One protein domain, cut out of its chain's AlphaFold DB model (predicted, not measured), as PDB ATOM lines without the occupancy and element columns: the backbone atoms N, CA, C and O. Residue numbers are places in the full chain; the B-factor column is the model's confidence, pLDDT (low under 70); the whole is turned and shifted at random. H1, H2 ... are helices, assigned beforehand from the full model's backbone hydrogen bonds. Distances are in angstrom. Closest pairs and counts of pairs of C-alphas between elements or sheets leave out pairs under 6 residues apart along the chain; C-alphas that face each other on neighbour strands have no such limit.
ATOM      1  N   LYS A   4      42.501  -9.656 139.296       68.06
ATOM      2  CA  LYS A   4      43.309  -9.915 138.084       68.06
ATOM      3  C   LYS A   4      44.032 -11.271 138.110       68.06
ATOM      4  O   LYS A   4      44.070 -11.964 137.102       68.06
ATOM      5  N   VAL A   5      44.548 -11.685 139.267       73.00
ATOM      6  CA  VAL A   5      45.233 -12.981 139.436       73.00
ATOM      7  C   VAL A   5      44.236 -14.135 139.300       73.00
ATOM      8  O   VAL A   5      44.538 -15.135 138.660       73.00
ATOM      9  N   ILE A   6      43.013 -13.972 139.819       72.50
ATOM     10  CA  ILE A   6      41.925 -14.953 139.645       72.50
ATOM     11  C   ILE A   6      41.584 -15.138 138.159       72.50
ATOM     12  O   ILE A   6      41.409 -16.264 137.699       72.50
ATOM     13  N   ALA A   7      41.509 -14.039 137.406       68.88
ATOM     14  CA  ALA A   7      41.262 -14.065 135.969       68.88
ATOM     15  C   ALA A   7      42.344 -14.843 135.200       68.88
ATOM     16  O   ALA A   7      42.011 -15.711 134.396       68.88
ATOM     17  N   VAL A   8      43.624 -14.591 135.498       78.25
ATOM     18  CA  VAL A   8      44.754 -15.313 134.884       78.25
ATOM     19  C   VAL A   8      44.705 -16.805 135.213       78.25
ATOM     20  O   VAL A   8      44.851 -17.630 134.317       78.25
ATOM     21  N   PHE A   9      44.419 -17.169 136.467       78.69
ATOM     22  CA  PHE A   9      44.269 -18.575 136.857       78.69
ATOM     23  C   PHE A   9      43.131 -19.275 136.108       78.69
ATOM     24  O   PHE A   9      43.303 -20.403 135.660       78.69
ATOM     25  N   ARG A  10      41.980 -18.615 135.928       74.19
ATOM     26  CA  ARG A  10      40.854 -19.186 135.167       74.19
ATOM     27  C   ARG A  10      41.210 -19.407 133.703       74.19
ATOM     28  O   ARG A  10      40.867 -20.449 133.153       74.19
ATOM     29  N   PHE A  11      41.914 -18.455 133.100       76.75
ATOM     30  CA  PHE A  11      42.388 -18.584 131.728       76.75
ATOM     31  C   PHE A  11      43.390 -19.736 131.590       76.75
ATOM     32  O   PHE A  11      43.267 -20.548 130.679       76.75
ATOM     33  N   ALA A  12      44.326 -19.859 132.535       82.69
ATOM     34  CA  ALA A  12      45.282 -20.960 132.571       82.69
ATOM     35  C   ALA A  12      44.586 -22.324 132.706       82.69
ATOM     36  O   ALA A  12      44.927 -23.246 131.976       82.69
ATOM     37  N   ILE A  13      43.573 -22.443 133.574       82.81
ATOM     38  CA  ILE A  13      42.784 -23.676 133.730       82.81
ATOM     39  C   ILE A  13      42.041 -24.011 132.430       82.81
ATOM     40  O   ILE A  13      42.111 -25.146 131.972       82.81
ATOM     41  N   ALA A  14      41.374 -23.036 131.804       77.62
ATOM     42  CA  ALA A  14      40.651 -23.260 130.550       77.62
ATOM     43  C   ALA A  14      41.593 -23.671 129.402       77.62
ATOM     44  O   ALA A  14      41.301 -24.618 128.673       77.62
ATOM     45  N   ALA A  15      42.744 -23.005 129.271       81.62
ATOM     46  CA  ALA A  15      43.761 -23.349 128.281       81.62
ATOM     47  C   ALA A  15      44.345 -24.749 128.530       81.62
ATOM     48  O   ALA A  15      44.468 -25.546 127.602       81.62
ATOM     49  N   PHE A  16      44.639 -25.077 129.790       85.06
ATOM     50  CA  PHE A  16      45.147 -26.388 130.187       85.06
ATOM     51  C   PHE A  16      44.146 -27.507 129.882       85.06
ATOM     52  O   PHE A  16      44.530 -28.538 129.335       85.06
ATOM     53  N   MET A  17      42.855 -27.285 130.150       81.50
ATOM     54  CA  MET A  17      41.797 -28.229 129.784       81.50
ATOM     55  C   MET A  17      41.714 -28.434 128.271       81.50
ATOM     56  O   MET A  17      41.612 -29.573 127.827       81.50
ATOM     57  N   GLY A  18      41.811 -27.359 127.482       78.19
ATOM     58  CA  GLY A  18      41.789 -27.442 126.020       78.19
ATOM     59  C   GLY A  18      42.926 -28.286 125.439       78.19
ATOM     60  O   GLY A  18      42.706 -29.016 124.477       78.19
ATOM     61  N   VAL A  19      44.118 -28.234 126.044       84.56
ATOM     62  CA  VAL A  19      45.281 -29.040 125.624       84.56
ATOM     63  C   VAL A  19      45.195 -30.482 126.130       84.56
ATOM     64  O   VAL A  19      45.548 -31.411 125.408       84.56
ATOM     65  N   LEU A  20      44.721 -30.697 127.359       84.00
ATOM     66  CA  LEU A  20      44.625 -32.039 127.939       84.00
ATOM     67  C   LEU A  20      43.529 -32.896 127.308       84.00
ATOM     68  O   LEU A  20      43.683 -34.115 127.235       84.00
ATOM     69  N   MET A  21      42.434 -32.286 126.855       78.69
ATOM     70  CA  MET A  21      41.291 -33.017 126.312       78.69
ATOM     71  C   MET A  21      41.644 -33.936 125.124       78.69
ATOM     72  O   MET A  21      41.317 -35.119 125.207       78.69
ATOM     73  N   PRO A  22      42.363 -33.491 124.068       78.00
ATOM     74  CA  PRO A  22      42.808 -34.385 122.991       78.00
ATOM     75  C   PRO A  22      43.671 -35.548 123.485       78.00
ATOM     76  O   PRO A  22      43.533 -36.673 123.010       78.00
ATOM     77  N   LEU A  23      44.549 -35.277 124.450       79.62
ATOM     78  CA  LEU A  23      45.490 -36.254 124.994       79.62
ATOM     79  C   LEU A  23      44.753 -37.351 125.773       79.62
ATOM     80  O   LEU A  23      45.073 -38.529 125.658       79.62
ATOM     81  N   ILE A  24      43.709 -36.968 126.506       78.94
ATOM     82  CA  ILE A  24      42.828 -37.887 127.223       78.94
ATOM     83  C   ILE A  24      41.980 -38.712 126.254       78.94
ATOM     84  O   ILE A  24      41.851 -39.919 126.443       78.94
ATOM     85  N   ILE A  25      41.443 -38.098 125.198       73.19
ATOM     86  CA  ILE A  25      40.676 -38.813 124.169       73.19
ATOM     87  C   ILE A  25      41.535 -39.910 123.517       73.19
ATOM     88  O   ILE A  25      41.060 -41.028 123.332       73.19
ATOM     89  N   ALA A  26      42.819 -39.636 123.261       76.44
ATOM     90  CA  ALA A  26      43.750 -40.611 122.690       76.44
ATOM     91  C   ALA A  26      43.982 -41.853 123.575       76.44
ATOM     92  O   ALA A  26      44.376 -42.897 123.064       76.44
ATOM     93  N   THR A  27      43.710 -41.778 124.884       75.38
ATOM     94  CA  THR A  27      43.813 -42.941 125.787       75.38
ATOM     95  C   THR A  27      42.647 -43.926 125.660       75.38
ATOM     96  O   THR A  27      42.718 -45.019 126.212       75.38
ATOM     97  N   GLY A  28      41.559 -43.553 124.972       67.94
ATOM     98  CA  GLY A  28      40.393 -44.415 124.751       67.94
ATOM     99  C   GLY A  28      39.536 -44.684 125.994       67.94
ATOM    100  O   GLY A  28      38.581 -45.457 125.932       67.94
ATOM    101  N   THR A  29      39.842 -44.055 127.133       73.56
ATOM    102  CA  THR A  29      39.071 -44.229 128.369       73.56
ATOM    103  C   THR A  29      37.914 -43.222 128.436       73.56
ATOM    104  O   THR A  29      38.142 -42.013 128.413       73.56
ATOM    105  N   PRO A  30      36.650 -43.671 128.556       66.56
ATOM    106  CA  PRO A  30      35.495 -42.774 128.466       66.56
ATOM    107  C   PRO A  30      35.275 -41.924 129.729       66.56
ATOM    108  O   PRO A  30      34.630 -40.879 129.683       66.56
ATOM    109  N   PHE A  31      35.809 -42.351 130.876       73.12
ATOM    110  CA  PHE A  31      35.566 -41.692 132.163       73.12
ATOM    111  C   PHE A  31      36.510 -40.512 132.437       73.12
ATOM    112  O   PHE A  31      36.124 -39.565 133.123       73.12
ATOM    113  N   LEU A  32      37.732 -40.524 131.897       77.56
ATOM    114  CA  LEU A  32      38.713 -39.454 132.121       77.56
ATOM    115  C   LEU A  32      38.287 -38.069 131.580       77.56
ATOM    116  O   LEU A  32      38.464 -37.091 132.311       77.56
ATOM    117  N   PRO A  33      37.713 -37.936 130.361       74.81
ATOM    118  CA  PRO A  33      37.290 -36.639 129.824       74.81
ATOM    119  C   PRO A  33      36.269 -35.947 130.732       74.81
ATOM    120  O   PRO A  33      36.329 -34.745 130.981       74.81
ATOM    121  N   VAL A  34      35.353 -36.733 131.290       73.62
ATOM    122  CA  VAL A  34      34.323 -36.262 132.219       73.62
ATOM    123  C   VAL A  34      34.952 -35.681 133.467       73.62
ATOM    124  O   VAL A  34      34.618 -34.568 133.877       73.62
ATOM    125  N   PHE A  35      35.856 -36.450 134.076       80.44
ATOM    126  CA  PHE A  35      36.532 -36.051 135.296       80.44
ATOM    127  C   PHE A  35      37.263 -34.725 135.093       80.44
ATOM    128  O   PHE A  35      37.138 -33.837 135.934       80.44
ATOM    129  N   LEU A  36      37.928 -34.541 133.947       81.81
ATOM    130  CA  LEU A  36      38.585 -33.282 133.600       81.81
ATOM    131  C   LEU A  36      37.604 -32.098 133.603       81.81
ATOM    132  O   LEU A  36      37.885 -31.065 134.215       81.81
ATOM    133  N   VAL A  37      36.444 -32.245 132.954       76.94
ATOM    134  CA  VAL A  37      35.451 -31.166 132.850       76.94
ATOM    135  C   VAL A  37      34.840 -30.824 134.209       76.94
ATOM    136  O   VAL A  37      34.745 -29.646 134.564       76.94
ATOM    137  N   VAL A  38      34.490 -31.836 135.006       80.25
ATOM    138  CA  VAL A  38      33.928 -31.650 136.353       80.25
ATOM    139  C   VAL A  38      34.933 -30.959 137.276       80.25
ATOM    140  O   VAL A  38      34.577 -29.997 137.961       80.25
ATOM    141  N   PHE A  39      36.199 -31.387 137.266       82.56
ATOM    142  CA  PHE A  39      37.251 -30.749 138.059       82.56
ATOM    143  C   PHE A  39      37.511 -29.306 137.618       82.56
ATOM    144  O   PHE A  39      37.626 -28.419 138.467       82.56
ATOM    145  N   GLY A  40      37.543 -29.040 136.311       79.62
ATOM    146  CA  GLY A  40      37.704 -27.690 135.769       79.62
ATOM    147  C   GLY A  40      36.597 -26.727 136.206       79.62
ATOM    148  O   GLY A  40      36.865 -25.596 136.630       79.62
ATOM    149  N   LEU A  41      35.347 -27.197 136.183       78.81
ATOM    150  CA  LEU A  41      34.192 -26.466 136.704       78.81
ATOM    151  C   LEU A  41      34.313 -26.198 138.208       78.81
ATOM    152  O   LEU A  41      34.134 -25.056 138.640       78.81
ATOM    153  N   LEU A  42      34.656 -27.218 139.000       82.44
ATOM    154  CA  LEU A  42      34.820 -27.111 140.455       82.44
ATOM    155  C   LEU A  42      35.875 -26.069 140.840       82.44
ATOM    156  O   LEU A  42      35.608 -25.183 141.656       82.44
ATOM    157  N   PHE A  43      37.051 -26.125 140.213       80.06
ATOM    158  CA  PHE A  43      38.118 -25.150 140.441       80.06
ATOM    159  C   PHE A  43      37.671 -23.728 140.092       80.06
ATOM    160  O   PHE A  43      37.893 -22.788 140.864       80.06
ATOM    161  N   THR A  44      36.984 -23.566 138.960       75.38
ATOM    162  CA  THR A  44      36.456 -22.270 138.518       75.38
ATOM    163  C   THR A  44      35.407 -21.720 139.490       75.38
ATOM    164  O   THR A  44      35.389 -20.518 139.782       75.38
ATOM    165  N   TRP A  45      34.558 -22.586 140.046       74.25
ATOM    166  CA  TRP A  45      33.536 -22.213 141.020       74.25
ATOM    167  C   TRP A  45      34.143 -21.733 142.347       74.25
ATOM    168  O   TRP A  45      33.787 -20.658 142.839       74.25
ATOM    169  N   ILE A  46      35.130 -22.464 142.882       76.75
ATOM    170  CA  ILE A  46      35.849 -22.093 144.116       76.75
ATOM    171  C   ILE A  46      36.538 -20.731 143.960       76.75
ATOM    172  O   ILE A  46      36.444 -19.877 144.847       76.75
ATOM    173  N   LEU A  47      37.186 -20.496 142.814       69.50
ATOM    174  CA  LEU A  47      37.842 -19.226 142.495       69.50
ATOM    175  C   LEU A  47      36.856 -18.050 142.470       69.50
ATOM    176  O   LEU A  47      37.179 -16.962 142.947       69.50
ATOM    177  N   THR A  48      35.642 -18.272 141.966       64.25
ATOM    178  CA  THR A  48      34.609 -17.231 141.832       64.25
ATOM    179  C   THR A  48      33.996 -16.847 143.182       64.25
ATOM    180  O   THR A  48      33.701 -15.675 143.422       64.25
ATOM    181  N   ARG A  49      33.866 -17.798 144.118       64.06
ATOM    182  CA  ARG A  49      33.308 -17.551 145.462       64.06
ATOM    183  C   ARG A  49      34.152 -16.574 146.297       64.06
ATOM    184  O   ARG A  49      33.631 -15.934 147.203       64.06
ATOM    185  N   LYS A  50      35.446 -16.436 145.985       56.84
ATOM    186  CA  LYS A  50      36.406 -15.592 146.715       56.84
ATOM    187  C   LYS A  50      36.385 -14.109 146.292       56.84
ATOM    188  O   LYS A  50      36.914 -13.287 147.035       56.84
ATOM    189  N   ASP A  51      35.780 -13.773 145.146       56.34
ATOM    190  CA  ASP A  51      35.787 -12.422 144.535       56.34
ATOM    191  C   ASP A  51      34.588 -11.544 144.973       56.34
ATOM    192  O   ASP A  51      34.583 -10.342 144.749       56.34
ATOM    193  N   GLN A  52      33.568 -12.100 145.645       55.41
ATOM    194  CA  GLN A  52      32.307 -11.389 145.958       55.41
ATOM    195  C   GLN A  52      32.373 -10.352 147.103       55.41
ATOM    196  O   GLN A  52      31.335  -9.963 147.630       55.41
ATOM    197  N   ARG A  53      33.560  -9.907 147.536       53.09
ATOM    198  CA  ARG A  53      33.703  -9.045 148.731       53.09
ATOM    199  C   ARG A  53      33.626  -7.533 148.491       53.09
ATOM    200  O   ARG A  53      33.765  -6.783 149.449       53.09
ATOM    201  N   THR A  54      33.352  -7.070 147.278       52.88
ATOM    202  CA  THR A  54      33.232  -5.632 146.981       52.88
ATOM    203  C   THR A  54      32.006  -5.373 146.135       52.88
ATOM    204  O   THR A  54      32.050  -5.615 144.933       52.88
ATOM    205  N   ILE A  55      30.912  -4.899 146.741       55.06
ATOM    206  CA  ILE A  55      29.777  -4.371 145.980       55.06
ATOM    207  C   ILE A  55      29.159  -3.170 146.705       55.06
ATOM    208  O   ILE A  55      28.529  -3.310 147.752       55.06
ATOM    209  N   VAL A  56      29.338  -2.009 146.076       49.44
ATOM    210  CA  VAL A  56      28.516  -0.795 146.178       49.44
ATOM    211  C   VAL A  56      27.446  -0.867 145.062       49.44
ATOM    212  O   VAL A  56      27.646  -1.561 144.068       49.44
ATOM    213  N   ASP A  57      26.285  -0.235 145.265       55.53
ATOM    214  CA  ASP A  57      25.014  -0.400 144.527       55.53
ATOM    215  C   ASP A  57      25.085  -0.369 142.973       55.53
ATOM    216  O   ASP A  57      25.219   0.687 142.367       55.53
ATOM    217  N   GLU A  58      24.852  -1.528 142.329       58.75
ATOM    218  CA  GLU A  58      24.468  -1.693 140.903       58.75
ATOM    219  C   GLU A  58      23.562  -2.945 140.707       58.75
ATOM    220  O   GLU A  58      23.824  -3.841 139.896       58.75
ATOM    221  N   ARG A  59      22.484  -3.070 141.496       61.56
ATOM    222  CA  ARG A  59      21.686  -4.315 141.639       61.56
ATOM    223  C   ARG A  59      21.225  -4.960 140.324       61.56
ATOM    224  O   ARG A  59      21.319  -6.178 140.190       61.56
ATOM    225  N   ALA A  60      20.770  -4.181 139.341       60.41
ATOM    226  CA  ALA A  60      20.303  -4.721 138.059       60.41
ATOM    227  C   ALA A  60      21.435  -5.378 137.243       60.41
ATOM    228  O   ALA A  60      21.260  -6.465 136.686       60.41
ATOM    229  N   LYS A  61      22.623  -4.764 137.227       65.56
ATOM    230  CA  LYS A  61      23.809  -5.290 136.533       65.56
ATOM    231  C   LYS A  61      24.303  -6.578 137.189       65.56
ATOM    232  O   LYS A  61      24.646  -7.534 136.497       65.56
ATOM    233  N   LEU A  62      24.246  -6.642 138.520       69.38
ATOM    234  CA  LEU A  62      24.610  -7.833 139.289       69.38
ATOM    235  C   LEU A  62      23.642  -8.993 139.083       69.38
ATOM    236  O   LEU A  62      24.086 -10.134 138.962       69.38
ATOM    237  N   ILE A  63      22.335  -8.722 139.019       70.44
ATOM    238  CA  ILE A  63      21.329  -9.749 138.721       70.44
ATOM    239  C   ILE A  63      21.590 -10.332 137.333       70.44
ATOM    240  O   ILE A  63      21.654 -11.552 137.196       70.44
ATOM    241  N   ASN A  64      21.825  -9.484 136.328       71.00
ATOM    242  CA  ASN A  64      22.062  -9.948 134.963       71.00
ATOM    243  C   ASN A  64      23.385 -10.731 134.842       71.00
ATOM    244  O   ASN A  64      23.440 -11.797 134.229       71.00
ATOM    245  N   GLN A  65      24.442 -10.269 135.517       76.62
ATOM    246  CA  GLN A  65      25.717 -10.984 135.599       76.62
ATOM    247  C   GLN A  65      25.562 -12.345 136.294       76.62
ATOM    248  O   GLN A  65      26.085 -13.358 135.824       76.62
ATOM    249  N   LYS A  66      24.827 -12.404 137.408       76.69
ATOM    250  CA  LYS A  66      24.621 -13.648 138.153       76.69
ATOM    251  C   LYS A  66      23.718 -14.627 137.401       76.69
ATOM    252  O   LYS A  66      24.024 -15.817 137.380       76.69
ATOM    253  N   ALA A  67      22.677 -14.142 136.730       76.44
ATOM    254  CA  ALA A  67      21.838 -14.952 135.852       76.44
ATOM    255  C   ALA A  67      22.665 -15.543 134.704       76.44
ATOM    256  O   ALA A  67      22.722 -16.760 134.567       76.44
ATOM    257  N   SER A  68      23.414 -14.712 133.971       82.56
ATOM    258  CA  SER A  68      24.268 -15.155 132.859       82.56
ATOM    259  C   SER A  68      25.313 -16.190 133.297       82.56
ATOM    260  O   SER A  68      25.432 -17.254 132.691       82.56
ATOM    261  N   THR A  69      26.029 -15.932 134.396       80.12
ATOM    262  CA  THR A  69      27.035 -16.873 134.926       80.12
ATOM    263  C   THR A  69      26.422 -18.207 135.367       80.12
ATOM    264  O   THR A  69      27.024 -19.263 135.156       80.12
ATOM    265  N   THR A  70      25.218 -18.178 135.942       79.81
ATOM    266  CA  THR A  70      24.502 -19.387 136.371       79.81
ATOM    267  C   THR A  70      23.989 -20.169 135.165       79.81
ATOM    268  O   THR A  70      24.263 -21.363 135.071       79.81
ATOM    269  N   SER A  71      23.337 -19.508 134.204       84.62
ATOM    270  CA  SER A  71      22.870 -20.124 132.955       84.62
ATOM    271  C   SER A  71      24.014 -20.783 132.190       84.62
ATOM    272  O   SER A  71      23.884 -21.925 131.762       84.62
ATOM    273  N   MET A  72      25.161 -20.108 132.091       84.69
ATOM    274  CA  MET A  72      26.357 -20.654 131.455       84.69
ATOM    275  C   MET A  72      26.861 -21.912 132.176       84.69
ATOM    276  O   MET A  72      27.165 -22.916 131.538       84.69
ATOM    277  N   SER A  73      26.911 -21.883 133.510       79.88
ATOM    278  CA  SER A  73      27.358 -23.029 134.313       79.88
ATOM    279  C   SER A  73      26.420 -24.230 134.164       79.88
ATOM    280  O   SER A  73      26.887 -25.355 134.005       79.88
ATOM    281  N   VAL A  74      25.103 -23.995 134.170       84.00
ATOM    282  CA  VAL A  74      24.084 -25.035 133.954       84.00
ATOM    283  C   VAL A  74      24.179 -25.605 132.543       84.00
ATOM    284  O   VAL A  74      24.134 -26.821 132.379       84.00
ATOM    285  N   PHE A  75      24.365 -24.756 131.531       87.19
ATOM    286  CA  PHE A  75      24.514 -25.198 130.147       87.19
ATOM    287  C   PHE A  75      25.763 -26.062 129.959       87.19
ATOM    288  O   PHE A  75      25.683 -27.135 129.367       87.19
ATOM    289  N   ILE A  76      26.902 -25.643 130.519       86.00
ATOM    290  CA  ILE A  76      28.143 -26.425 130.498       86.00
ATOM    291  C   ILE A  76      27.946 -27.772 131.202       86.00
ATOM    292  O   ILE A  76      28.314 -28.807 130.653       86.00
ATOM    293  N   LEU A  77      27.342 -27.790 132.394       83.06
ATOM    294  CA  LEU A  77      27.070 -29.038 133.112       83.06
ATOM    295  C   LEU A  77      26.153 -29.965 132.307       83.06
ATOM    296  O   LEU A  77      26.480 -31.135 132.123       83.06
ATOM    297  N   GLY A  78      25.043 -29.443 131.784       85.94
ATOM    298  CA  GLY A  78      24.085 -30.218 130.998       85.94
ATOM    299  C   GLY A  78      24.711 -30.805 129.735       85.94
ATOM    300  O   GLY A  78      24.613 -32.005 129.498       85.94
ATOM    301  N   THR A  79      25.427 -29.991 128.959       87.50
ATOM    302  CA  THR A  79      26.120 -30.446 127.740       87.50
ATOM    303  C   THR A  79      27.222 -31.462 128.035       87.50
ATOM    304  O   THR A  79      27.375 -32.419 127.281       87.50
ATOM    305  N   THR A  80      27.929 -31.326 129.160       84.50
ATOM    306  CA  THR A  80      28.916 -32.322 129.611       84.50
ATOM    307  C   THR A  80      28.251 -33.660 129.930       84.50
ATOM    308  O   THR A  80      28.747 -34.701 129.505       84.50
ATOM    309  N   VAL A  81      27.113 -33.650 130.635       84.88
ATOM    310  CA  VAL A  81      26.348 -34.867 130.956       84.88
ATOM    311  C   VAL A  81      25.822 -35.533 129.685       84.88
ATOM    312  O   VAL A  81      25.952 -36.744 129.531       84.88
ATOM    313  N   VAL A  82      25.286 -34.755 128.743       87.94
ATOM    314  CA  VAL A  82      24.821 -35.283 127.451       87.94
ATOM    315  C   VAL A  82      25.981 -35.888 126.654       87.94
ATOM    316  O   VAL A  82      25.864 -37.010 126.167       87.94
ATOM    317  N   GLY A  83      27.122 -35.196 126.570       84.94
ATOM    318  CA  GLY A  83      28.318 -35.712 125.897       84.94
ATOM    319  C   GLY A  83      28.827 -37.014 126.522       84.94
ATOM    320  O   GLY A  83      29.229 -37.928 125.810       84.94
ATOM    321  N   LEU A  84      28.738 -37.137 127.845       83.38
ATOM    322  CA  LEU A  84      29.091 -38.345 128.586       83.38
ATOM    323  C   LEU A  84      28.167 -39.519 128.252       83.38
ATOM    324  O   LEU A  84      28.648 -40.611 127.952       83.38
ATOM    325  N   ILE A  85      26.851 -39.294 128.267       84.00
ATOM    326  CA  ILE A  85      25.855 -40.317 127.916       84.00
ATOM    327  C   ILE A  85      26.106 -40.834 126.496       84.00
ATOM    328  O   ILE A  85      26.119 -42.045 126.283       84.00
ATOM    329  N   LEU A  86      26.369 -39.933 125.543       84.75
ATOM    330  CA  LEU A  86      26.703 -40.298 124.164       84.75
ATOM    331  C   LEU A  86      27.995 -41.119 124.076       84.75
ATOM    332  O   LEU A  86      28.059 -42.082 123.317       84.75
ATOM    333  N   LEU A  87      29.006 -40.781 124.879       82.56
ATOM    334  CA  LEU A  87      30.272 -41.509 124.921       82.56
ATOM    335  C   LEU A  87      30.104 -42.933 125.477       82.56
ATOM    336  O   LEU A  87      30.648 -43.882 124.916       82.56
ATOM    337  N   ILE A  88      29.313 -43.097 126.546       80.81
ATOM    338  CA  ILE A  88      28.980 -44.417 127.107       80.81
ATOM    339  C   ILE A  88      28.200 -45.245 126.088       80.81
ATOM    340  O   ILE A  88      28.534 -46.406 125.859       80.81
ATOM    341  N   LEU A  89      27.187 -44.648 125.454       81.12
ATOM    342  CA  LEU A  89      26.385 -45.328 124.441       81.12
ATOM    343  C   LEU A  89      27.248 -45.776 123.258       81.12
ATOM    344  O   LEU A  89      27.046 -46.865 122.722       81.12
ATOM    345  N   SER A  90      28.250 -44.970 122.901       80.06
ATOM    346  CA  SER A  90      29.180 -45.314 121.838       80.06
ATOM    347  C   SER A  90      30.051 -46.525 122.169       80.06
ATOM    348  O   SER A  90      30.163 -47.437 121.350       80.06
ATOM    349  N   ASN A  91      30.558 -46.605 123.402       73.75
ATOM    350  CA  ASN A  91      31.305 -47.771 123.881       73.75
ATOM    351  C   ASN A  91      30.450 -49.041 124.026       73.75
ATOM    352  O   ASN A  91      30.996 -50.140 124.021       73.75
ATOM    353  N   ASN A  92      29.125 -48.910 124.121       76.31
ATOM    354  CA  ASN A  92      28.191 -50.033 124.218       76.31
ATOM    355  C   ASN A  92      27.746 -50.600 122.854       76.31
ATOM    356  O   ASN A  92      26.795 -51.381 122.803       76.31
ATOM    357  N   GLY A  93      28.419 -50.229 121.758       69.50
ATOM    358  CA  GLY A  93      28.207 -50.824 120.432       69.50
ATOM    359  C   GLY A  93      27.627 -49.890 119.367       69.50
ATOM    360  O   GLY A  93      27.324 -50.361 118.276       69.50
ATOM    361  N   TYR A  94      27.507 -48.584 119.640       72.56
ATOM    362  CA  TYR A  94      27.047 -47.578 118.668       72.56
ATOM    363  C   TYR A  94      28.167 -46.572 118.316       72.56
ATOM    364  O   TYR A  94      28.168 -45.433 118.800       72.56
ATOM    365  N   PRO A  95      29.153 -46.957 117.484       68.56
ATOM    366  CA  PRO A  95      30.369 -46.169 117.248       68.56
ATOM    367  C   PRO A  95      30.114 -44.761 116.679       68.56
ATOM    368  O   PRO A  95      30.882 -43.844 116.976       68.56
ATOM    369  N   ASP A  96      29.006 -44.546 115.964       77.81
ATOM    370  CA  ASP A  96      28.662 -43.253 115.350       77.81
ATOM    371  C   ASP A  96      28.460 -42.113 116.364       77.81
ATOM    372  O   ASP A  96      28.669 -40.941 116.043       77.81
ATOM    373  N   PHE A  97      28.115 -42.421 117.620       78.75
ATOM    374  CA  PHE A  97      27.919 -41.388 118.644       78.75
ATOM    375  C   PHE A  97      29.225 -40.835 119.237       78.75
ATOM    376  O   PHE A  97      29.192 -39.783 119.878       78.75
ATOM    377  N   SER A  98      30.373 -41.481 119.001       78.25
ATOM    378  CA  SER A  98      31.674 -41.046 119.532       78.25
ATOM    379  C   SER A  98      32.076 -39.663 119.013       78.25
ATOM    380  O   SER A  98      32.423 -38.777 119.794       78.25
ATOM    381  N   HIS A  99      31.953 -39.430 117.704       82.00
ATOM    382  CA  HIS A  99      32.275 -38.145 117.082       82.00
ATOM    383  C   HIS A  99      31.390 -37.013 117.620       82.00
ATOM    384  O   HIS A  99      31.878 -35.921 117.930       82.00
ATOM    385  N   THR A 100      30.099 -37.279 117.813       86.12
ATOM    386  CA  THR A 100      29.153 -36.310 118.385       86.12
ATOM    387  C   THR A 100      29.464 -36.021 119.857       86.12
ATOM    388  O   THR A 100      29.439 -34.868 120.284       86.12
ATOM    389  N   ALA A 101      29.836 -37.040 120.638       83.81
ATOM    390  CA  ALA A 101      30.252 -36.864 122.028       83.81
ATOM    391  C   ALA A 101      31.510 -35.987 122.142       83.81
ATOM    392  O   ALA A 101      31.537 -35.026 122.917       83.81
ATOM    393  N   TYR A 102      32.537 -36.267 121.333       83.25
ATOM    394  CA  TYR A 102      33.783 -35.503 121.355       83.25
ATOM    395  C   TYR A 102      33.596 -34.061 120.889       83.25
ATOM    396  O   TYR A 102      34.141 -33.151 121.512       83.25
ATOM    397  N   THR A 103      32.799 -33.821 119.844       88.56
ATOM    398  CA  THR A 103      32.507 -32.451 119.388       88.56
ATOM    399  C   THR A 103      31.783 -31.640 120.461       88.56
ATOM    400  O   THR A 103      32.163 -30.493 120.700       88.56
ATOM    401  N   LEU A 104      30.827 -32.238 121.186       86.38
ATOM    402  CA  LEU A 104      30.193 -31.601 122.347       86.38
ATOM    403  C   LEU A 104      31.212 -31.252 123.439       86.38
ATOM    404  O   LEU A 104      31.204 -30.134 123.954       86.38
ATOM    405  N   MET A 105      32.114 -32.176 123.779       83.62
ATOM    406  CA  MET A 105      33.137 -31.934 124.803       83.62
ATOM    407  C   MET A 105      34.125 -30.828 124.401       83.62
ATOM    408  O   MET A 105      34.491 -29.992 125.232       83.62
ATOM    409  N   TYR A 106      34.512 -30.765 123.125       84.69
ATOM    410  CA  TYR A 106      35.322 -29.667 122.594       84.69
ATOM    411  C   TYR A 106      34.579 -28.332 122.625       84.69
ATOM    412  O   TYR A 106      35.157 -27.321 123.034       84.69
ATOM    413  N   ALA A 107      33.298 -28.319 122.250       88.94
ATOM    414  CA  ALA A 107      32.471 -27.120 122.304       88.94
ATOM    415  C   ALA A 107      32.385 -26.572 123.735       88.94
ATOM    416  O   ALA A 107      32.561 -25.373 123.937       88.94
ATOM    417  N   VAL A 108      32.214 -27.440 124.739       87.50
ATOM    418  CA  VAL A 108      32.225 -27.054 126.159       87.50
ATOM    419  C   VAL A 108      33.539 -26.386 126.561       87.50
ATOM    420  O   VAL A 108      33.521 -25.332 127.204       87.50
ATOM    421  N   CYS A 109      34.678 -26.955 126.160       84.19
ATOM    422  CA  CYS A 109      35.987 -26.360 126.438       84.19
ATOM    423  C   CYS A 109      36.124 -24.974 125.784       84.19
ATOM    424  O   CYS A 109      36.560 -24.021 126.432       84.19
ATOM    425  N   GLY A 110      35.686 -24.833 124.529       86.12
ATOM    426  CA  GLY A 110      35.670 -23.553 123.818       86.12
ATOM    427  C   GLY A 110      34.751 -22.513 124.468       86.12
ATOM    428  O   GLY A 110      35.133 -21.354 124.625       86.12
ATOM    429  N   LEU A 111      33.564 -22.925 124.918       86.88
ATOM    430  CA  LEU A 111      32.620 -22.068 125.637       86.88
ATOM    431  C   LEU A 111      33.193 -21.596 126.982       86.88
ATOM    432  O   LEU A 111      33.058 -20.420 127.317       86.88
ATOM    433  N   LEU A 112      33.870 -22.469 127.736       82.81
ATOM    434  CA  LEU A 112      34.588 -22.088 128.959       82.81
ATOM    435  C   LEU A 112      35.676 -21.051 128.667       82.81
ATOM    436  O   LEU A 112      35.773 -20.038 129.366       82.81
ATOM    437  N   PHE A 113      36.462 -21.272 127.613       83.19
ATOM    438  CA  PHE A 113      37.494 -20.338 127.180       83.19
ATOM    439  C   PHE A 113      36.902 -18.966 126.831       83.19
ATOM    440  O   PHE A 113      37.299 -17.963 127.422       83.19
ATOM    441  N   LEU A 114      35.883 -18.915 125.967       84.94
ATOM    442  CA  LEU A 114      35.199 -17.672 125.594       84.94
ATOM    443  C   LEU A 114      34.585 -16.960 126.799       84.94
ATOM    444  O   LEU A 114      34.733 -15.748 126.946       84.94
ATOM    445  N   PHE A 115      33.933 -17.705 127.690       84.19
ATOM    446  CA  PHE A 115      33.323 -17.147 128.891       84.19
ATOM    447  C   PHE A 115      34.358 -16.490 129.805       84.19
ATOM    448  O   PHE A 115      34.129 -15.397 130.327       84.19
ATOM    449  N   THR A 116      35.524 -17.120 129.975       77.62
ATOM    450  CA  THR A 116      36.618 -16.507 130.735       77.62
ATOM    451  C   THR A 116      37.194 -15.289 130.018       77.62
ATOM    452  O   THR A 116      37.325 -14.245 130.651       77.62
ATOM    453  N   LEU A 117      37.459 -15.373 128.712       81.12
ATOM    454  CA  LEU A 117      38.027 -14.282 127.918       81.12
ATOM    455  C   LEU A 117      37.137 -13.032 127.941       81.12
ATOM    456  O   LEU A 117      37.611 -11.944 128.273       81.12
ATOM    457  N   PHE A 118      35.837 -13.187 127.681       82.00
ATOM    458  CA  PHE A 118      34.892 -12.074 127.766       82.00
ATOM    459  C   PHE A 118      34.723 -11.570 129.198       82.00
ATOM    460  O   PHE A 118      34.654 -10.359 129.410       82.00
ATOM    461  N   GLY A 119      34.725 -12.463 130.191       74.69
ATOM    462  CA  GLY A 119      34.696 -12.073 131.600       74.69
ATOM    463  C   GLY A 119      35.872 -11.168 131.983       74.69
ATOM    464  O   GLY A 119      35.681 -10.166 132.670       74.69
ATOM    465  N   VAL A 120      37.078 -11.476 131.497       72.50
ATOM    466  CA  VAL A 120      38.269 -10.638 131.703       72.50
ATOM    467  C   VAL A 120      38.162  -9.322 130.939       72.50
ATOM    468  O   VAL A 120      38.378  -8.264 131.533       72.50
TER     469      VAL A 120
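AT A GLANCE: This is residues 4 to 120 of the 128 residues of the protein "DUF2178 domain-containing protein" of Candidatus Bathyarchaeota archaeon (UniProt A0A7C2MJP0). Four helices, H1 to H4, make a rod-shaped up-and-down bundle, each running against the one before, and residues 52 to 64 stick out at one end. The printed part has 117 residues, 99 of them in the four named helices, with no named strand; the class is all helix, and the whole is only just compact, close to loose, with a radius of gyration of the C-alphas of 16.0 A and spans of 56 by 25 by 19 A.

IN THESE COORDINATES: Find C-alpha 4 at (43.309, -9.915, 138.084); H1 runs to residue 26, 34.3 A, with a kink of 27 degrees near residue 19. H2 is residues 31 to 49, 27.7 A; H3, 59 to 91, 47.9 A; H4, 97 to 120, 35.0 A, ending at (38.269, -10.638, 131.703).

HOW THE PARTS SIT: Look at the closest C-alphas: H1 touches H2 at Ile 24 and Pro 33, 6.2 A, and H4 at Ala 14 and Phe 113, 5.5 A. H2, with residues 34 to 37 alone, only just touches H3, with 3 pairs of C-alphas within 8 A, closest Val 34 and Leu 84, 6.7 A. H3, with residues 76 to 90 alone, touches H4 at Gly 83 and Ala 101, 4.5 A, at a shallow tilt of 20 degrees, opposite ways. H1 and H3 are apart. Every O i to N i+4 pair is within hydrogen-bond range in H2, H3 and H4, and 17 of 19 in H1.

THE WHOLE: The printed part has no cut and no long link; pLDDT is under 70 for 22 residues, among them 47 to 62.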